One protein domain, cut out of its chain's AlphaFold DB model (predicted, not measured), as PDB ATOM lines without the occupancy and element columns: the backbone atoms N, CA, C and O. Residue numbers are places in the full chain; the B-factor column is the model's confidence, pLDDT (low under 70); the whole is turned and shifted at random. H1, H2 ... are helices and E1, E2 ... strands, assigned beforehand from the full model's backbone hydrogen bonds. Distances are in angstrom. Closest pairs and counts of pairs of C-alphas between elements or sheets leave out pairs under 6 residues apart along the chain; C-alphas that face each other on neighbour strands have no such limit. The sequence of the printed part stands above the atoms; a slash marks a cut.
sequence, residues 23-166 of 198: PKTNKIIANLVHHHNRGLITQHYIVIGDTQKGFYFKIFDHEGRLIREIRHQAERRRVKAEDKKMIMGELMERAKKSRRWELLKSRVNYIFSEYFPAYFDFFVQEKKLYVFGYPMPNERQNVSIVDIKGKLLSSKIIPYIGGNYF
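Overview. This is residues 23 to 166 of the 198 residues of an uncharacterized protein of Candidatus Aminicenantes bacterium (UniProt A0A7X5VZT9). Two four-stranded sheets, E2 to E5 and E7 to E10, make a sandwich at one end of the model, partly face to face, and a smaller, looser end holds the strand pair E1 and E6 with the helices H1 and H2. Extended stretches join the two ends, and neither helix covers a sheet of the sandwich. The printed part has 144 residues, with ten named strands and two named helices in the order E1 E2 E3 E4 E5 H1 H2 E6 E7 E8 E9 E10; the class is mixed, helices and strands. Both large sheets are antiparallel, in the orders E2 E3 E4 E5 and E7 E8 E9 E10, and E1 with E6 is parallel. The whole is only just compact, close to loose, with a radius of gyration of the C-alphas of 17.3 A and spans of 48 by 33 by 27 A.

Along the chain. Find C-alpha 28 at (13.413, -8.045, 51.074), where E1, residues 28 to 31, begins. Next come E2, 37 to 41, E3, 46 to 50, E4, 55 to 60, 17.0 A long, and E5, 66 to 72, 18.2 A. From C-alpha 81 at (30.126, 4.305, 43.713), H1 runs 21.7 A to residue 96; H2, 101 to 107, and E6, 108 to 111, follow. Then read E7, 121 to 125, E8, 128 to 132, E9, 141 to 147, 19.7 A, and E10, 152 to 158, 17.1 A, ending at C-alpha 158 at (21.981, 1.251, 20.498).

Arrangement. Look first at E1 and E6, parallel at 29 degrees, with N 109 and O 28 2.8 A apart. E2 to E5 form a meander, each strand the antiparallel neighbour of the one before: check N 40 and O 47, 2.8 A, N 48 and O 58, 2.9 A, and N 57 and O 70, 3.0 A. H1 and H2 are close but not clearly touching, with closest C-alphas Ala 95 and Trp 101 at 5.3 A; every O i to N i+4 pair in both is within hydrogen-bond range. E7 to E10 form a second meander, strongly twisted: see N 123 and O 130, 2.8 A, N 131 and O 144, 2.8 A, and N 143 and O 156, 2.8 A. The two four-stranded sheets form a sandwich, two sheets face to face, their strands at 40 degrees; the closest C-alphas of E2 and E7 are Leu 40 and Val 124, 7.5 A. H1 is apart from E1 and E6.

Size, cuts and confidence. The two C-alphas farthest apart are those of Ile 67 and Glu 102, 48.8 A. The printed part has no cut, and no link is long. Read residues 162 to 166 with care: their pLDDT is under 70, against a mean of 88.3 for the printed part.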
ATOM      1  N   PRO A  23      18.431 -11.394  57.149       85.25
ATOM      2  CA  PRO A  23      18.167 -11.998  58.451       85.25
ATOM      3  C   PRO A  23      18.218 -10.993  59.611       85.25
ATOM      4  O   PRO A  23      17.636 -11.254  60.658       85.25
ATOM      5  N   LYS A  24      18.882  -9.838  59.450       87.94
ATOM      6  CA  LYS A  24      18.984  -8.810  60.500       87.94
ATOM      7  C   LYS A  24      17.794  -7.863  60.514       87.94
ATOM      8  O   LYS A  24      17.394  -7.390  61.570       87.94
ATOM      9  N   THR A  25      17.259  -7.538  59.339       88.25
ATOM     10  CA  THR A  25      16.223  -6.501  59.194       88.25
ATOM     11  C   THR A  25      14.866  -7.053  58.763       88.25
ATOM     12  O   THR A  25      13.884  -6.315  58.755       88.25
ATOM     13  N   ASN A  26      14.804  -8.334  58.386       86.56
ATOM     14  CA  ASN A  26      13.655  -9.017  57.787       86.56
ATOM     15  C   ASN A  26      13.110  -8.342  56.506       86.56
ATOM     16  O   ASN A  26      11.990  -8.618  56.060       86.56
ATOM     17  N   LYS A  27      13.896  -7.443  55.904       89.06
ATOM     18  CA  LYS A  27      13.564  -6.746  54.660       89.06
ATOM     19  C   LYS A  27      13.908  -7.610  53.454       89.06
ATOM     20  O   LYS A  27      14.843  -8.403  53.491       89.06
ATOM     21  N   ILE A  28      13.167  -7.417  52.372       87.50
ATOM     22  CA  ILE A  28      13.413  -8.045  51.074       87.50
ATOM     23  C   ILE A  28      14.751  -7.551  50.532       87.50
ATOM     24  O   ILE A  28      14.983  -6.346  50.478       87.50
ATOM     25  N   ILE A  29      15.614  -8.460  50.099       87.50
ATOM     26  CA  ILE A  29      16.868  -8.124  49.432       87.50
ATOM     27  C   ILE A  29      16.591  -7.973  47.937       87.50
ATOM     28  O   ILE A  29      16.299  -8.944  47.242       87.50
ATOM     29  N   ALA A  30      16.722  -6.749  47.429       85.62
ATOM     30  CA  ALA A  30      16.651  -6.464  46.002       85.62
ATOM     31  C   ALA A  30      18.057  -6.188  45.466       85.62
ATOM     32  O   ALA A  30      18.607  -5.105  45.672       85.62
ATOM     33  N   ASN A  31      18.644  -7.166  44.772       86.62
ATOM     34  CA  ASN A  31      19.908  -6.956  44.076       86.62
ATOM     35  C   ASN A  31      19.667  -6.217  42.754       86.62
ATOM     36  O   ASN A  31      19.087  -6.761  41.812       86.62
ATOM     37  N   LEU A  32      20.122  -4.968  42.701       86.06
ATOM     38  CA  LEU A  32      19.934  -4.081  41.554       86.06
ATOM     39  C   LEU A  32      20.911  -4.357  40.411       86.06
ATOM     40  O   LEU A  32      20.738  -3.807  39.330       86.06
ATOM     41  N   VAL A  33      21.912  -5.211  40.649       86.81
ATOM     42  CA  VAL A  33      22.860  -5.727  39.656       86.81
ATOM     43  C   VAL A  33      22.946  -7.236  39.847       86.81
ATOM     44  O   VAL A  33      23.874  -7.757  40.468       86.81
ATOM     45  N   HIS A  34      21.918  -7.947  39.390       81.31
ATOM     46  CA  HIS A  34      21.799  -9.383  39.608       81.31
ATOM     47  C   HIS A  34      22.330 -10.187  38.422       81.31
ATOM     48  O   HIS A  34      22.123  -9.850  37.256       81.31
ATOM     49  N   HIS A  35      22.981 -11.299  38.747       85.50
ATOM     50  CA  HIS A  35      23.207 -12.361  37.783       85.50
ATOM     51  C   HIS A  35      21.878 -13.044  37.468       85.50
ATOM     52  O   HIS A  35      21.063 -13.281  38.360       85.50
ATOM     53  N   HIS A  36      21.681 -13.390  36.207       83.38
ATOM     54  CA  HIS A  36      20.558 -14.186  35.746       83.38
ATOM     55  C   HIS A  36      21.034 -15.495  35.118       83.38
ATOM     56  O   HIS A  36      22.113 -15.575  34.516       83.38
ATOM     57  N   ASN A  37      20.173 -16.498  35.269       88.38
ATOM     58  CA  ASN A  37      20.184 -17.755  34.547       88.38
ATOM     59  C   ASN A  37      18.844 -17.838  33.806       88.38
ATOM     60  O   ASN A  37      17.790 -17.894  34.443       88.38
ATOM     61  N   ARG A  38      18.880 -17.733  32.477       90.56
ATOM     62  CA  ARG A  38      17.684 -17.625  31.634       90.56
ATOM     63  C   ARG A  38      17.750 -18.642  30.503       90.56
ATOM     64  O   ARG A  38      18.766 -18.749  29.823       90.56
ATOM     65  N   GLY A  39      16.635 -19.333  30.279       92.50
ATOM     66  CA  GLY A  39      16.413 -20.182  29.112       92.50
ATOM     67  C   GLY A  39      15.547 -19.489  28.058       92.50
ATOM     68  O   GLY A  39      14.576 -18.813  28.394       92.50
ATOM     69  N   LEU A  40      15.884 -19.689  26.787       93.12
ATOM     70  CA  LEU A  40      15.067 -19.339  25.631       93.12
ATOM     71  C   LEU A  40      14.890 -20.562  24.737       93.12
ATOM     72  O   LEU A  40      15.857 -21.245  24.408       93.12
ATOM     73  N   ILE A  41      13.652 -20.815  24.327       93.00
ATOM     74  CA  ILE A  41      13.301 -21.884  23.393       93.00
ATOM     75  C   ILE A  41      12.954 -21.231  22.058       93.00
ATOM     76  O   ILE A  41      12.148 -20.303  22.003       93.00
ATOM     77  N   THR A  42      13.576 -21.709  20.989       90.75
ATOM     78  CA  THR A  42      13.314 -21.275  19.610       90.75
ATOM     79  C   THR A  42      12.808 -22.446  18.777       90.75
ATOM     80  O   THR A  42      12.678 -23.553  19.287       90.75
ATOM     81  N   GLN A  43      12.572 -22.228  17.483       88.50
ATOM     82  CA  GLN A  43      12.252 -23.293  16.525       88.50
ATOM     83  C   GLN A  43      13.419 -24.234  16.195       88.50
ATOM     84  O   GLN A  43      13.202 -25.198  15.468       88.50
ATOM     85  N   HIS A  44      14.646 -23.933  16.639       89.12
ATOM     86  CA  HIS A  44      15.832 -24.741  16.305       89.12
ATOM     87  C   HIS A  44      16.649 -25.188  17.518       89.12
ATOM     88  O   HIS A  44      17.341 -26.203  17.456       89.12
ATOM     89  N   TYR A  45      16.612 -24.409  18.599       94.31
ATOM     90  CA  TYR A  45      17.498 -24.576  19.743       94.31
ATOM     91  C   TYR A  45      16.810 -24.214  21.050       94.31
ATOM     92  O   TYR A  45      15.979 -23.299  21.099       94.31
ATOM     93  N   ILE A  46      17.266 -24.860  22.118       95.75
ATOM     94  CA  ILE A  46      17.105 -24.392  23.491       95.75
ATOM     95  C   ILE A  46      18.429 -23.735  23.888       95.75
ATOM     96  O   ILE A  46      19.489 -24.354  23.799       95.75
ATOM     97  N   VAL A  47      18.385 -22.477  24.314       96.75
ATOM     98  CA  VAL A  47      19.572 -21.708  24.702       96.75
ATOM     99  C   VAL A  47      19.464 -21.316  26.164       96.75
ATOM    100  O   VAL A  47      18.492 -20.681  26.563       96.75
ATOM    101  N   ILE A  48      20.471 -21.668  26.959       97.12
ATOM    102  CA  ILE A  48      20.567 -21.304  28.374       97.12
ATOM    103  C   ILE A  48      21.743 -20.350  28.548       97.12
ATOM    104  O   ILE A  48      22.885 -20.739  28.309       97.12
ATOM    105  N   GLY A  49      21.470 -19.122  28.975       96.50
ATOM    106  CA  GLY A  49      22.477 -18.146  29.378       96.50
ATOM    107  C   GLY A  49      22.666 -18.144  30.893       96.50
ATOM    108  O   GLY A  49      21.683 -18.152  31.631       96.50
ATOM    109  N   ASP A  50      23.917 -18.133  31.356       95.19
ATOM    110  CA  ASP A  50      24.268 -18.091  32.781       95.19
ATOM    111  C   ASP A  50      25.383 -17.069  33.026       95.19
ATOM    112  O   ASP A  50      26.564 -17.316  32.773       95.19
ATOM    113  N   THR A  51      24.998 -15.907  33.545       93.94
ATOM    114  CA  THR A  51      25.932 -14.799  33.787       93.94
ATOM    115  C   THR A  51      26.825 -14.989  35.007       93.94
ATOM    116  O   THR A  51      27.781 -14.228  35.162       93.94
ATOM    117  N   GLN A  52      26.564 -15.971  35.879       91.69
ATOM    118  CA  GLN A  52      27.489 -16.292  36.977       91.69
ATOM    119  C   GLN A  52      28.790 -16.896  36.435       91.69
ATOM    120  O   GLN A  52      29.847 -16.752  37.044       91.69
ATOM    121  N   LYS A  53      28.729 -17.506  35.244       93.38
ATOM    122  CA  LYS A  53      29.876 -18.049  34.505       93.38
ATOM    123  C   LYS A  53      30.506 -17.045  33.532       93.38
ATOM    124  O   LYS A  53      31.331 -17.429  32.706       93.38
ATOM    125  N   GLY A  54      30.135 -15.765  33.618       93.38
ATOM    126  CA  GLY A  54      30.593 -14.720  32.704       93.38
ATOM    127  C   GLY A  54      29.797 -14.705  31.396       93.38
ATOM    128  O   GLY A  54      28.576 -14.858  31.407       93.38
ATOM    129  N   PHE A  55      30.468 -14.481  30.263       94.81
ATOM    130  CA  PHE A  55      29.828 -14.563  28.948       94.81
ATOM    131  C   PHE A  55      29.704 -16.036  28.555       94.81
ATOM    132  O   PHE A  55      30.598 -16.604  27.921       94.81
ATOM    133  N   TYR A  56      28.621 -16.668  29.005       97.12
ATOM    134  CA  TYR A  56      28.417 -18.103  28.888       97.12
ATOM    135  C   TYR A  56      27.015 -18.454  28.393       97.12
ATOM    136  O   TYR A  56      26.018 -17.933  28.904       97.12
ATOM    137  N   PHE A  57      26.967 -19.400  27.449       97.88
ATOM    138  CA  PHE A  57      25.736 -20.004  26.946       97.88
ATOM    139  C   PHE A  57      25.900 -21.511  26.739       97.88
ATOM    140  O   PHE A  57      26.930 -21.965  26.240       97.88
ATOM    141  N   LYS A  58      24.859 -22.287  27.045       97.88
ATOM    142  CA  LYS A  58      24.675 -23.656  26.546       97.88
ATOM    143  C   LYS A  58      23.626 -23.660  25.447       97.88
ATOM    144  O   LYS A  58      22.580 -23.032  25.597       97.88
ATOM    145  N   ILE A  59      23.890 -24.402  24.379       97.12
ATOM    146  CA  ILE A  59      22.965 -24.596  23.266       97.12
ATOM    147  C   ILE A  59      22.639 -26.079  23.179       97.12
ATOM    148  O   ILE A  59      23.542 -26.909  23.066       97.12
ATOM    149  N   PHE A  60      21.352 -26.392  23.202       96.81
ATOM    150  CA  PHE A  60      20.812 -27.732  23.048       96.81
ATOM    151  C   PHE A  60      19.925 -27.797  21.807       96.81
ATOM    152  O   PHE A  60      19.413 -26.772  21.343       96.81
ATOM    153  N   ASP A  61      19.735 -29.001  21.282       94.88
ATOM    154  CA  ASP A  61      18.676 -29.266  20.311       94.88
ATOM    155  C   ASP A  61      17.306 -29.410  21.002       94.88
ATOM    156  O   ASP A  61      17.169 -29.242  22.217       94.88
ATOM    157  N   HIS A  62      16.272 -29.709  20.216       92.62
ATOM    158  CA  HIS A  62      14.907 -29.901  20.712       92.62
ATOM    159  C   HIS A  62      14.706 -31.161  21.549       92.62
ATOM    160  O   HIS A  62      13.738 -31.237  22.302       92.62
ATOM    161  N   GLU A  63      15.605 -32.134  21.429       94.75
ATOM    162  CA  GLU A  63      15.597 -33.358  22.229       94.75
ATOM    163  C   GLU A  63      16.317 -33.142  23.574       94.75
ATOM    164  O   GLU A  63      16.380 -34.044  24.404       94.75
ATOM    165  N   GLY A  64      16.863 -31.940  23.806       92.94
ATOM    166  CA  GLY A  64      17.608 -31.596  25.013       92.94
ATOM    167  C   GLY A  64      19.054 -32.090  25.002       92.94
ATOM    168  O   GLY A  64      19.722 -32.043  26.038       92.94
ATOM    169  N   ARG A  65      19.579 -32.540  23.856       97.25
ATOM    170  CA  ARG A  65      20.987 -32.937  23.727       97.25
ATOM    171  C   ARG A  65      21.856 -31.695  23.604       97.25
ATOM    172  O   ARG A  65      21.566 -30.785  22.828       97.25
ATOM    173  N   LEU A  66      22.944 -31.652  24.370       97.19
ATOM    174  CA  LEU A  66      23.891 -30.541  24.333       97.19
ATOM    175  C   LEU A  66      24.617 -30.521  22.982       97.19
ATOM    176  O   LEU A  66      25.356 -31.446  22.658       97.19
ATOM    177  N   ILE A  67      24.451 -29.436  22.229       96.38
ATOM    178  CA  ILE A  67      25.171 -29.202  20.974       96.38
ATOM    179  C   ILE A  67      26.518 -28.540  21.266       96.38
ATOM    180  O   ILE A  67      27.538 -28.907  20.680       96.38
ATOM    181  N   ARG A  68      26.527 -27.506  22.123       96.56
ATOM    182  CA  ARG A  68      27.719 -26.678  22.361       96.56
ATOM    183  C   ARG A  68      27.628 -25.835  23.630       96.56
ATOM    184  O   ARG A  68      26.546 -25.440  24.057       96.56
ATOM    185  N   GLU A  69      28.799 -25.477  24.150       97.75
ATOM    186  CA  GLU A  69      28.977 -24.357  25.075       97.75
ATOM    187  C   GLU A  69      29.708 -23.196  24.387       97.75
ATOM    188  O   GLU A  69      30.710 -23.405  23.701       97.75
ATOM    189  N   ILE A  70      29.222 -21.974  24.589       97.19
ATOM    190  CA  ILE A  70      29.873 -20.737  24.147       97.19
ATOM    191  C   ILE A  70      30.459 -20.051  25.374       97.19
ATOM    192  O   ILE A  70      29.760 -19.854  26.370       97.19
ATOM    193  N   ARG A  71      31.739 -19.678  25.285       96.31
ATOM    194  CA  ARG A  71      32.478 -18.938  26.310       96.31
ATOM    195  C   ARG A  71      33.290 -17.835  25.655       96.31
ATOM    196  O   ARG A  71      34.128 -18.118  24.802       96.31
ATOM    197  N   HIS A  72      33.087 -16.603  26.101       92.81
ATOM    198  CA  HIS A  72      33.991 -15.500  25.791       92.81
ATOM    199  C   HIS A  72      34.616 -14.958  27.067       92.81
ATOM    200  O   HIS A  72      33.972 -14.885  28.115       92.81
ATOM    201  N   GLN A  73      35.883 -14.562  26.970       87.62
ATOM    202  CA  GLN A  73      36.486 -13.743  28.008       87.62
ATOM    203  C   GLN A  73      35.836 -12.362  27.938       87.62
ATOM    204  O   GLN A  73      36.015 -11.631  26.967       87.62
ATOM    205  N   ALA A  74      35.037 -12.043  28.951       82.38
ATOM    206  CA  ALA A  74      34.482 -10.717  29.150       82.38
ATOM    207  C   ALA A  74      35.214 -10.059  30.317       82.38
ATOM    208  O   ALA A  74      35.387 -10.670  31.377       82.38
ATOM    209  N   GLU A  75      35.636  -8.813  30.125       83.06
ATOM    210  CA  GLU A  75      36.208  -8.022  31.204       83.06
ATOM    211  C   GLU A  75      35.145  -7.788  32.286       83.06
ATOM    212  O   GLU A  75      34.015  -7.375  32.010       83.06
ATOM    213  N   ARG A  76      35.495  -8.070  33.543       88.50
ATOM    214  CA  ARG A  76      34.588  -7.845  34.672       88.50
ATOM    215  C   ARG A  76      34.632  -6.369  35.059       88.50
ATOM    216  O   ARG A  76      35.559  -5.932  35.737       88.50
ATOM    217  N   ARG A  77      33.595  -5.608  34.705       90.12
ATOM    218  CA  ARG A  77      33.422  -4.228  35.187       90.12
ATOM    219  C   ARG A  77      33.003  -4.242  36.658       90.12
ATOM    220  O   ARG A  77      31.938  -4.758  36.999       90.12
ATOM    221  N   ARG A  78      33.821  -3.655  37.532       94.19
ATOM    222  CA  ARG A  78      33.467  -3.435  38.943       94.19
ATOM    223  C   ARG A  78      32.330  -2.417  39.052       94.19
ATOM    224  O   ARG A  78      32.348  -1.416  38.339       94.19
ATOM    225  N   VAL A  79      31.384  -2.648  39.959       93.81
ATOM    226  CA  VAL A  79      30.333  -1.679  40.298       93.81
ATOM    227  C   VAL A  79      30.944  -0.573  41.156       93.81
ATOM    228  O   VAL A  79      31.301  -0.794  42.318       93.81
ATOM    229  N   LYS A  80      31.075   0.623  40.583       94.88
ATOM    230  CA  LYS A  80      31.645   1.798  41.249       94.88
ATOM    231  C   LYS A  80      30.596   2.543  42.078       94.88
ATOM    232  O   LYS A  80      29.399   2.262  42.004       94.88
ATOM    233  N   ALA A  81      31.035   3.497  42.897       94.00
ATOM    234  CA  ALA A  81      30.126   4.305  43.713       94.00
ATOM    235  C   ALA A  81      29.189   5.162  42.842       94.00
ATOM    236  O   ALA A  81      28.007   5.307  43.157       94.00
ATOM    237  N   GLU A  82      29.698   5.666  41.720       91.94
ATOM    238  CA  GLU A  82      28.959   6.468  40.745       91.94
ATOM    239  C   GLU A  82      27.849   5.643  40.088       91.94
ATOM    240  O   GLU A  82      26.717   6.112  39.986       91.94
ATOM    241  N   ASP A  83      28.142   4.382  39.747       90.69
ATOM    242  CA  ASP A  83      27.161   3.444  39.198       90.69
ATOM    243  C   ASP A  83      26.000   3.243  40.180       90.69
ATOM    244  O   ASP A  83      24.832   3.368  39.817       90.69
ATOM    245  N   LYS A  84      26.319   2.995  41.460       91.19
ATOM    246  CA  LYS A  84      25.310   2.827  42.517       91.19
ATOM    247  C   LYS A  84      24.456   4.077  42.667       91.19
ATOM    248  O   LYS A  84      23.239   3.962  42.771       91.19
ATOM    249  N   LYS A  85      25.076   5.261  42.667       90.06
ATOM    250  CA  LYS A  85      24.370   6.542  42.784       90.06
ATOM    251  C   LYS A  85      23.437   6.774  41.600       90.06
ATOM    252  O   LYS A  85      22.317   7.220  41.812       90.06
ATOM    253  N   MET A  86      23.872   6.455  40.386       87.38
ATOM    254  CA  MET A  86      23.073   6.621  39.174       87.38
ATOM    255  C   MET A  86      21.878   5.660  39.147       87.38
ATOM    256  O   MET A  86      20.741   6.106  39.004       87.38
ATOM    257  N   ILE A  87      22.126   4.366  39.383       86.38
ATOM    258  CA  ILE A  87      21.087   3.327  39.439       86.38
ATOM    259  C   ILE A  87      20.077   3.645  40.548       86.38
ATOM    260  O   ILE A  87      18.870   3.651  40.314       86.38
ATOM    261  N   MET A  88      20.558   3.959  41.758       85.50
ATOM    262  CA  MET A  88      19.683   4.358  42.863       85.50
ATOM    263  C   MET A  88      18.953   5.662  42.560       85.50
ATOM    264  O   MET A  88      17.782   5.764  42.884       85.50
ATOM    265  N   GLY A  89      19.606   6.651  41.955       84.19
ATOM    266  CA  GLY A  89      18.997   7.937  41.623       84.19
ATOM    267  C   GLY A  89      17.765   7.767  40.742       84.19
ATOM    268  O   GLY A  89      16.675   8.172  41.138       84.19
ATOM    269  N   GLU A  90      17.905   7.086  39.601       78.50
ATOM    270  CA  GLU A  90      16.773   6.811  38.706       78.50
ATOM    271  C   GLU A  90      15.689   5.980  39.410       78.50
ATOM    272  O   GLU A  90      14.495   6.279  39.304       78.50
ATOM    273  N   LEU A  91      16.100   4.966  40.181       78.44
ATOM    274  CA  LEU A  91      15.181   4.116  40.929       78.44
ATOM    275  C   LEU A  91      14.360   4.910  41.948       78.44
ATOM    276  O   LEU A  91      13.145   4.741  42.019       78.44
ATOM    277  N   MET A  92      15.013   5.756  42.744       80.31
ATOM    278  CA  MET A  92      14.376   6.544  43.796       80.31
ATOM    279  C   MET A  92      13.478   7.622  43.195       80.31
ATOM    280  O   MET A  92      12.349   7.770  43.655       80.31
ATOM    281  N   GLU A  93      13.921   8.337  42.159       79.31
ATOM    282  CA  GLU A  93      13.102   9.363  41.504       79.31
ATOM    283  C   GLU A  93      11.815   8.775  40.923       79.31
ATOM    284  O   GLU A  93      10.723   9.296  41.158       79.31
ATOM    285  N   ARG A  94      11.892   7.615  40.263       71.19
ATOM    286  CA  ARG A  94      10.689   6.926  39.778       71.19
ATOM    287  C   ARG A  94       9.857   6.320  40.903       71.19
ATOM    288  O   ARG A  94       8.628   6.382  40.858       71.19
ATOM    289  N   ALA A  95      10.490   5.731  41.917       74.88
ATOM    290  CA  ALA A  95       9.774   5.112  43.026       74.88
ATOM    291  C   ALA A  95       9.003   6.149  43.852       74.88
ATOM    292  O   ALA A  95       7.875   5.853  44.233       74.88
ATOM    293  N   LYS A  96       9.541   7.362  44.051       77.56
ATOM    294  CA  LYS A  96       8.850   8.494  44.698       77.56
ATOM    295  C   LYS A  96       7.565   8.899  43.974       77.56
ATOM    296  O   LYS A  96       6.585   9.233  44.630       77.56
ATOM    297  N   LYS A  97       7.534   8.814  42.637       73.38
ATOM    298  CA  LYS A  97       6.315   9.043  41.835       73.38
ATOM    299  C   LYS A  97       5.272   7.923  42.007       73.38
ATOM    300  O   LYS A  97       4.126   8.060  41.587       73.38
ATOM    301  N   SER A  98       5.640   6.789  42.609       71.00
ATOM    302  CA  SER A  98       4.744   5.654  42.817       71.00
ATOM    303  C   SER A  98       3.966   5.768  44.128       71.00
ATOM    304  O   SER A  98       4.535   6.000  45.191       71.00
ATOM    305  N   ARG A  99       2.682   5.381  44.102       72.31
ATOM    306  CA  ARG A  99       1.857   5.154  45.313       72.31
ATOM    307  C   ARG A  99       2.438   4.110  46.283       72.31
ATOM    308  O   ARG A  99       1.890   3.893  47.356       72.31
ATOM    309  N   ARG A 100       3.498   3.400  45.882       70.44
ATOM    310  CA  ARG A 100       4.154   2.326  46.643       70.44
ATOM    311  C   ARG A 100       5.488   2.747  47.257       70.44
ATOM    312  O   ARG A 100       6.154   1.893  47.833       70.44
ATOM    313  N   TRP A 101       5.879   4.014  47.136       77.00
ATOM    314  CA  TRP A 101       7.164   4.510  47.623       77.00
ATOM    315  C   TRP A 101       7.445   4.121  49.081       77.00
ATOM    316  O   TRP A 101       8.434   3.445  49.359       77.00
ATOM    317  N   GLU A 102       6.527   4.455  49.990       76.75
ATOM    318  CA  GLU A 102       6.685   4.182  51.425       76.75
ATOM    319  C   GLU A 102       6.765   2.681  51.737       76.75
ATOM    320  O   GLU A 102       7.520   2.241  52.608       76.75
ATOM    321  N   LEU A 103       6.044   1.859  50.968       77.12
ATOM    322  CA  LEU A 103       6.113   0.404  51.080       77.12
ATOM    323  C   LEU A 103       7.493  -0.118  50.659       77.12
ATOM    324  O   LEU A 103       8.083  -0.932  51.362       77.12
ATOM    325  N   LEU A 104       8.012   0.345  49.522       78.00
ATOM    326  CA  LEU A 104       9.309  -0.088  49.003       78.00
ATOM    327  C   LEU A 104      10.451   0.368  49.917       78.00
ATOM    328  O   LEU A 104      11.330  -0.424  50.242       78.00
ATOM    329  N   LYS A 105      10.398   1.612  50.394       79.00
ATOM    330  CA  LYS A 105      11.385   2.188  51.314       79.00
ATOM    331  C   LYS A 105      11.450   1.439  52.650       79.00
ATOM    332  O   LYS A 105      12.534   1.215  53.186       79.00
ATOM    333  N   SER A 106      10.300   1.043  53.196       81.75
ATOM    334  CA  SER A 106      10.233   0.338  54.483       81.75
ATOM    335  C   SER A 106      10.551  -1.154  54.380       81.75
ATOM    336  O   SER A 106      11.045  -1.727  55.351       81.75
ATOM    337  N   ARG A 107      10.310  -1.790  53.224       83.44
ATOM    338  CA  ARG A 107      10.390  -3.254  53.084       83.44
ATOM    339  C   ARG A 107      11.578  -3.782  52.296       83.44
ATOM    340  O   ARG A 107      11.786  -4.990  52.338       83.44
ATOM    341  N   VAL A 108      12.328  -2.941  51.587       85.88
ATOM    342  CA  VAL A 108      13.381  -3.398  50.669       85.88
ATOM    343  C   VAL A 108      14.752  -2.874  51.089       85.88
ATOM    344  O   VAL A 108      14.935  -1.678  51.305       85.88
ATOM    345  N   ASN A 109      15.724  -3.780  51.159       88.81
ATOM    346  CA  ASN A 109      17.147  -3.483  51.201       88.81
ATOM    347  C   ASN A 109      17.727  -3.653  49.798       88.81
ATOM    348  O   ASN A 109      17.817  -4.762  49.269       88.81
ATOM    349  N   TYR A 110      18.115  -2.533  49.196       87.38
ATOM    350  CA  TYR A 110      18.775  -2.518  47.899       87.38
ATOM    351  C   TYR A 110      20.251  -2.857  48.065       87.38
ATOM    352  O   TYR A 110      20.966  -2.185  48.809       87.38
ATOM    353  N   ILE A 111      20.704  -3.892  47.364       90.62
ATOM    354  CA  ILE A 111      22.107  -4.302  47.352       90.62
ATOM    355  C   ILE A 111      22.657  -4.292  45.929       90.62
ATOM    356  O   ILE A 111      21.911  -4.289  44.948       90.62
ATOM    357  N   PHE A 112      23.981  -4.308  45.840       90.75
ATOM    358  CA  PHE A 112      24.718  -4.359  44.587       90.75
ATOM    359  C   PHE A 112      25.738  -5.484  44.659       90.75
ATOM    360  O   PHE A 112      26.457  -5.601  45.654       90.75
ATOM    361  N   SER A 113      25.836  -6.266  43.589       91.31
ATOM    362  CA  SER A 113      26.982  -7.150  43.372       91.31
ATOM    363  C   SER A 113      28.276  -6.335  43.250       91.31
ATOM    364  O   SER A 113      28.249  -5.152  42.909       91.31
ATOM    365  N   GLU A 114      29.428  -6.959  43.510       93.25
ATOM    366  CA  GLU A 114      30.723  -6.280  43.349       93.25
ATOM    367  C   GLU A 114      31.045  -5.973  41.877       93.25
ATOM    368  O   GLU A 114      31.688  -4.969  41.568       93.25
ATOM    369  N   TYR A 115      30.563  -6.813  40.963       93.31
ATOM    370  CA  TYR A 115      30.781  -6.691  39.526       93.31
ATOM    371  C   TYR A 115      29.452  -6.726  38.781       93.31
ATOM    372  O   TYR A 115      28.505  -7.385  39.217       93.31
ATOM    373  N   PHE A 116      29.403  -6.046  37.638       92.62
ATOM    374  CA  PHE A 116      28.316  -6.229  36.686       92.62
ATOM    375  C   PHE A 116      28.358  -7.644  36.092       92.62
ATOM    376  O   PHE A 116      29.448  -8.205  35.912       92.62
ATOM    377  N   PRO A 117      27.195  -8.236  35.763       92.94
ATOM    378  CA  PRO A 117      27.166  -9.457  34.971       92.94
ATOM    379  C   PRO A 117      27.741  -9.185  33.572       92.94
ATOM    380  O   PRO A 117      27.729  -8.053  33.089       92.94
ATOM    381  N   ALA A 118      28.231 -10.232  32.904       93.31
ATOM    382  CA  ALA A 118      28.849 -10.101  31.578       93.31
ATOM    383  C   ALA A 118      27.886  -9.569  30.500       93.31
ATOM    384  O   ALA A 118      28.322  -9.002  29.502       93.31
ATOM    385  N   TYR A 119      26.585  -9.758  30.703       92.94
ATOM    386  CA  TYR A 119      25.503  -9.195  29.906       92.94
ATOM    387  C   TYR A 119      24.263  -9.028  30.790       92.94
ATOM    388  O   TYR A 119      24.217  -9.561  31.899       92.94
ATOM    389  N   PHE A 120      23.281  -8.255  30.331       90.06
ATOM    390  CA  PHE A 120      22.004  -8.026  31.013       90.06
ATOM    391  C   PHE A 120      20.878  -8.892  30.479       90.06
ATOM    392  O   PHE A 120      20.044  -9.340  31.259       90.06
ATOM    393  N   ASP A 121      20.854  -9.124  29.172       91.38
ATOM    394  CA  ASP A 121      19.892 -10.034  28.575       91.38
ATOM    395  C   ASP A 121      20.425 -10.601  27.257       91.38
ATOM    396  O   ASP A 121      21.435 -10.135  26.723       91.38
ATOM    397  N   PHE A 122      19.735 -11.596  26.717       94.06
ATOM    398  CA  PHE A 122      19.983 -12.098  25.378       94.06
ATOM    399  C   PHE A 122      18.690 -12.448  24.645       94.06
ATOM    400  O   PHE A 122      17.643 -12.689  25.242       94.06
ATOM    401  N   PHE A 123      18.771 -12.485  23.321       94.44
ATOM    402  CA  PHE A 123      17.700 -12.925  22.438       94.44
ATOM    403  C   PHE A 123      18.258 -13.836  21.349       94.44
ATOM    404  O   PHE A 123      19.445 -13.763  21.028       94.44
ATOM    405  N   VAL A 124      17.417 -14.694  20.777       94.19
ATOM    406  CA  VAL A 124      17.829 -15.638  19.736       94.19
ATOM    407  C   VAL A 124      16.908 -15.494  18.536       94.19
ATOM    408  O   VAL A 124      15.703 -15.680  18.664       94.19
ATOM    409  N   GLN A 125      17.480 -15.186  17.376       93.06
ATOM    410  CA  GLN A 125      16.752 -15.067  16.111       93.06
ATOM    411  C   GLN A 125      17.662 -15.518  14.968       93.06
ATOM    412  O   GLN A 125      18.854 -15.225  14.983       93.06
ATOM    413  N   GLU A 126      17.126 -16.265  13.997       87.44
ATOM    414  CA  GLU A 126      17.850 -16.658  12.769       87.44
ATOM    415  C   GLU A 126      19.244 -17.278  13.017       87.44
ATOM    416  O   GLU A 126      20.208 -17.009  12.304       87.44
ATOM    417  N   LYS A 127      19.363 -18.140  14.041       91.50
ATOM    418  CA  LYS A 127      20.631 -18.786  14.451       91.50
ATOM    419  C   LYS A 127      21.722 -17.798  14.905       91.50
ATOM    420  O   LYS A 127      22.913 -18.117  14.850       91.50
ATOM    421  N   LYS A 128      21.319 -16.622  15.383       95.06
ATOM    422  CA  LYS A 128      22.176 -15.629  16.029       95.06
ATOM    423  C   LYS A 128      21.698 -15.377  17.453       95.06
ATOM    424  O   LYS A 128      20.500 -15.381  17.735       95.06
ATOM    425  N   LEU A 129      22.658 -15.158  18.338       96.06
ATOM    426  CA  LEU A 129      22.485 -14.667  19.694       96.06
ATOM    427  C   LEU A 129      22.733 -13.160  19.685       96.06
ATOM    428  O   LEU A 129      23.797 -12.704  19.272       96.06
ATOM    429  N   TYR A 130      21.768 -12.397  20.175       96.00
ATOM    430  CA  TYR A 130      21.886 -10.961  20.393       96.00
ATOM    431  C   TYR A 130      22.045 -10.754  21.885       96.00
ATOM    432  O   TYR A 130      21.112 -11.010  22.642       96.00
ATOM    433  N   VAL A 131      23.235 -10.352  22.309       95.19
ATOM    434  CA  VAL A 131      23.609 -10.274  23.719       95.19
ATOM    435  C   VAL A 131      23.720  -8.811  24.118       95.19
ATOM    436  O   VAL A 131      24.554  -8.074  23.598       95.19
ATOM    437  N   PHE A 132      22.850  -8.389  25.028       93.12
ATOM    438  CA  PHE A 132      22.717  -7.012  25.476       93.12
ATOM    439  C   PHE A 132      23.639  -6.760  26.665       93.12
ATOM    440  O   PHE A 132      23.530  -7.425  27.694       93.12
ATOM    441  N   GLY A 133      24.529  -5.775  26.553       91.06
ATOM    442  CA  GLY A 133      25.342  -5.298  27.670       91.06
ATOM    443  C   GLY A 133      24.488  -4.699  28.789       91.06
ATOM    444  O   GLY A 133      23.294  -4.463  28.611       91.06
ATOM    445  N   TYR A 134      25.085  -4.441  29.954       87.50
ATOM    446  CA  TYR A 134      24.324  -3.891  31.074       87.50
ATOM    447  C   TYR A 134      23.775  -2.491  30.762       87.50
ATOM    448  O   TYR A 134      24.565  -1.620  30.391       87.50
ATOM    449  N   PRO A 135      22.454  -2.257  30.874       84.44
ATOM    450  CA  PRO A 135      21.872  -0.955  30.604       84.44
ATOM    451  C   PRO A 135      22.238  -0.009  31.750       84.44
ATOM    452  O   PRO A 135      21.948  -0.280  32.918       84.44
ATOM    453  N   MET A 136      22.889   1.097  31.407       82.00
ATOM    454  CA  MET A 136      23.215   2.161  32.348       82.00
ATOM    455  C   MET A 136      22.349   3.385  32.038       82.00
ATOM    456  O   MET A 136      22.175   3.709  30.859       82.00
ATOM    457  N   PRO A 137      21.773   4.048  33.054       75.06
ATOM    458  CA  PRO A 137      20.862   5.164  32.835       75.06
ATOM    459  C   PRO A 137      21.520   6.257  31.996       75.06
ATOM    460  O   PRO A 137      22.630   6.688  32.293       75.06
ATOM    461  N   ASN A 138      20.833   6.709  30.946       73.88
ATOM    462  CA  ASN A 138      21.321   7.719  29.995       73.88
ATOM    463  C   ASN A 138      22.579   7.329  29.193       73.88
ATOM    464  O   ASN A 138      23.084   8.146  28.422       73.88
ATOM    465  N   GLU A 139      23.067   6.093  29.305       84.25
ATOM    466  CA  GLU A 139      24.166   5.586  28.486       84.25
ATOM    467  C   GLU A 139      23.629   4.746  27.327       84.25
ATOM    468  O   GLU A 139      22.639   4.018  27.436       84.25
ATOM    469  N   ARG A 140      24.315   4.814  26.184       88.75
ATOM    470  CA  ARG A 140      24.026   3.909  25.072       88.75
ATOM    471  C   ARG A 140      24.402   2.478  25.456       88.75
ATOM    472  O   ARG A 140      25.405   2.248  26.126       88.75
ATOM    473  N   GLN A 141      23.625   1.511  24.985       89.88
ATOM    474  CA  GLN A 141      23.819   0.100  25.303       89.88
ATOM    475  C   GLN A 141      24.540  -0.613  24.159       89.88
ATOM    476  O   GLN A 141      24.259  -0.368  22.988       89.88
ATOM    477  N   ASN A 142      25.466  -1.517  24.480       92.69
ATOM    478  CA  ASN A 142      26.092  -2.377  23.479       92.69
ATOM    479  C   ASN A 142      25.250  -3.639  23.242       92.69
ATOM    480  O   ASN A 142      24.769  -4.249  24.196       92.69
ATOM    481  N   VAL A 143      25.135  -4.061  21.987       95.12
ATOM    482  CA  VAL A 143      24.570  -5.349  21.579       95.12
ATOM    483  C   VAL A 143      25.612  -6.094  20.767       95.12
ATOM    484  O   VAL A 143      26.005  -5.646  19.691       95.12
ATOM    485  N   SER A 144      26.049  -7.238  21.278       95.56
ATOM    486  CA  SER A 144      26.945  -8.148  20.569       95.56
ATOM    487  C   SER A 144      26.130  -9.201  19.829       95.56
ATOM    488  O   SER A 144      25.253  -9.834  20.414       95.56
ATOM    489  N   ILE A 145      26.424  -9.398  18.548       96.75
ATOM    490  CA  ILE A 145      25.769 -10.392  17.698       96.75
ATOM    491  C   ILE A 145      26.737 -11.552  17.522       96.75
ATOM    492  O   ILE A 145      27.813 -11.388  16.950       96.75
ATOM    493  N   VAL A 146      26.364 -12.720  18.026       96.88
ATOM    494  CA  VAL A 146      27.188 -13.932  18.033       96.88
ATOM    495  C   VAL A 146      26.449 -15.022  17.266       96.88
ATOM    496  O   VAL A 146      25.237 -15.155  17.402       96.88
ATOM    497  N   ASP A 147      27.133 -15.810  16.445       95.81
ATOM    498  CA  ASP A 147      26.497 -16.985  15.844       95.81
ATOM    499  C   ASP A 147      26.309 -18.121  16.872       95.81
ATOM    500  O   ASP A 147      26.903 -18.134  17.953       95.81
ATOM    501  N   ILE A 148      25.508 -19.134  16.532       94.31
ATOM    502  CA  ILE A 148      25.337 -20.332  17.381       94.31
ATOM    503  C   ILE A 148      26.618 -21.166  17.566       94.31
ATOM    504  O   ILE A 148      26.638 -22.088  18.378       94.31
ATOM    505  N   LYS A 149      27.693 -20.886  16.820       95.12
ATOM    506  CA  LYS A 149      29.001 -21.530  17.009       95.12
ATOM    507  C   LYS A 149      29.851 -20.785  18.042       95.12
ATOM    508  O   LYS A 149      30.872 -21.325  18.461       95.12
ATOM    509  N   GLY A 150      29.422 -19.597  18.475       95.19
ATOM    510  CA  GLY A 150      30.152 -18.736  19.395       95.19
ATOM    511  C   GLY A 150      31.108 -17.767  18.706       95.19
ATOM    512  O   GLY A 150      32.015 -17.269  19.356       95.19
ATOM    513  N   LYS A 151      30.971 -17.506  17.404       96.62
ATOM    514  CA  LYS A 151      31.757 -16.477  16.716       96.62
ATOM    515  C   LYS A 151      31.058 -15.127  16.843       96.62
ATOM    516  O   LYS A 151      29.916 -14.983  16.411       96.62
ATOM    517  N   LEU A 152      31.762 -14.125  17.369       96.06
ATOM    518  CA  LEU A 152      31.311 -12.733  17.320       96.06
ATOM    519  C   LEU A 152      31.244 -12.273  15.855       96.06
ATOM    520  O   LEU A 152      32.255 -12.266  15.152       96.06
ATOM    521  N   LEU A 153      30.048 -11.917  15.394       96.44
ATOM    522  CA  LEU A 153      29.791 -11.434  14.039       96.44
ATOM    523  C   LEU A 153      29.923  -9.913  13.960       96.44
ATOM    524  O   LEU A 153      30.519  -9.393  13.021       96.44
ATOM    525  N   SER A 154      29.361  -9.199  14.937       95.62
ATOM    526  CA  SER A 154      29.422  -7.739  15.019       95.62
ATOM    527  C   SER A 154      29.034  -7.238  16.414       95.62
ATOM    528  O   SER A 154      28.560  -7.996  17.262       95.62
ATOM    529  N   SER A 155      29.237  -5.941  16.653       94.81
ATOM    530  CA  SER A 155      28.748  -5.240  17.841       94.81
ATOM    531  C   SER A 155      28.121  -3.916  17.418       94.81
ATOM    532  O   SER A 155      28.632  -3.249  16.513       94.81
ATOM    533  N   LYS A 156      27.015  -3.529  18.053       94.81
ATOM    534  CA  LYS A 156      26.310  -2.273  17.781       94.81
ATOM    535  C   LYS A 156      26.040  -1.520  19.067       94.81
ATOM    536  O   LYS A 156      25.656  -2.107  20.071       94.81
ATOM    537  N   ILE A 157      26.168  -0.204  18.994       94.06
ATOM    538  CA  ILE A 157      25.757   0.696  20.063       94.06
ATOM    539  C   ILE A 157      24.339   1.171  19.741       94.06
ATOM    540  O   ILE A 157      24.119   1.806  18.710       94.06
ATOM    541  N   ILE A 158      23.389   0.870  20.619       91.69
ATOM    542  CA  ILE A 158      21.981   1.251  20.498       91.69
ATOM    543  C   ILE A 158      21.606   2.281  21.574       91.69
ATOM    544  O   ILE A 158      22.317   2.417  22.575       91.69
ATOM    545  N   PRO A 159      20.501   3.027  21.398       87.94
ATOM    546  CA  PRO A 159      19.950   3.846  22.471       87.94
ATOM    547  C   PRO A 159      19.705   3.024  23.737       87.94
ATOM    548  O   PRO A 159      19.537   1.807  23.671       87.94
ATOM    549  N   TYR A 160      19.649   3.697  24.882       84.19
ATOM    550  CA  TYR A 160      19.180   3.077  26.114       84.19
ATOM    551  C   TYR A 160      17.752   2.561  25.901       84.19
ATOM    552  O   TYR A 160      16.800   3.334  25.829       84.19
ATOM    553  N   ILE A 161      17.622   1.244  25.780       79.69
ATOM    554  CA  ILE A 161      16.342   0.540  25.768       79.69
ATOM    555  C   ILE A 161      16.106  -0.087  27.142       79.69
ATOM    556  O   ILE A 161      15.575  -1.181  27.237       79.69
ATOM    557  N   GLY A 162      16.605   0.521  28.217       65.56
ATOM    558  CA  GLY A 162      16.328   0.045  29.565       65.56
ATOM    559  C   GLY A 162      14.984   0.584  30.039       65.56
ATOM    560  O   GLY A 162      14.702   1.778  29.951       65.56
ATOM    561  N   GLY A 163      14.142  -0.310  30.535       59.16
ATOM    562  CA  GLY A 163      12.881   0.018  31.177       59.16
ATOM    563  C   GLY A 163      13.131   0.150  32.667       59.16
ATOM    564  O   GLY A 163      14.267   0.089  33.134       59.16
ATOM    565  N   ASN A 164      12.070   0.306  33.455       53.19
ATOM    566  CA  ASN A 164      12.206   0.259  34.911       53.19
ATOM    567  C   ASN A 164      13.025  -0.976  35.337       53.19
ATOM    568  O   ASN A 164      12.719  -2.070  34.879       53.19
ATOM    569  N   TYR A 165      13.963  -0.843  36.284       50.75
ATOM    570  CA  TYR A 165      14.728  -1.971  36.858       50.75
ATOM    571  C   TYR A 165      13.843  -3.140  37.350       50.75
ATOM    572  O   TYR A 165      14.313  -4.262  37.518       50.75
ATOM    573  N   PHE A 166      12.543  -2.891  37.555       45.72
ATOM    574  CA  PHE A 166      11.526  -3.872  37.948       45.72
ATOM    575  C   PHE A 166      10.577  -4.341  36.833       45.72
ATOM    576  O   PHE A 166       9.719  -5.187  37.091       45.72
TER     577      PHE A 166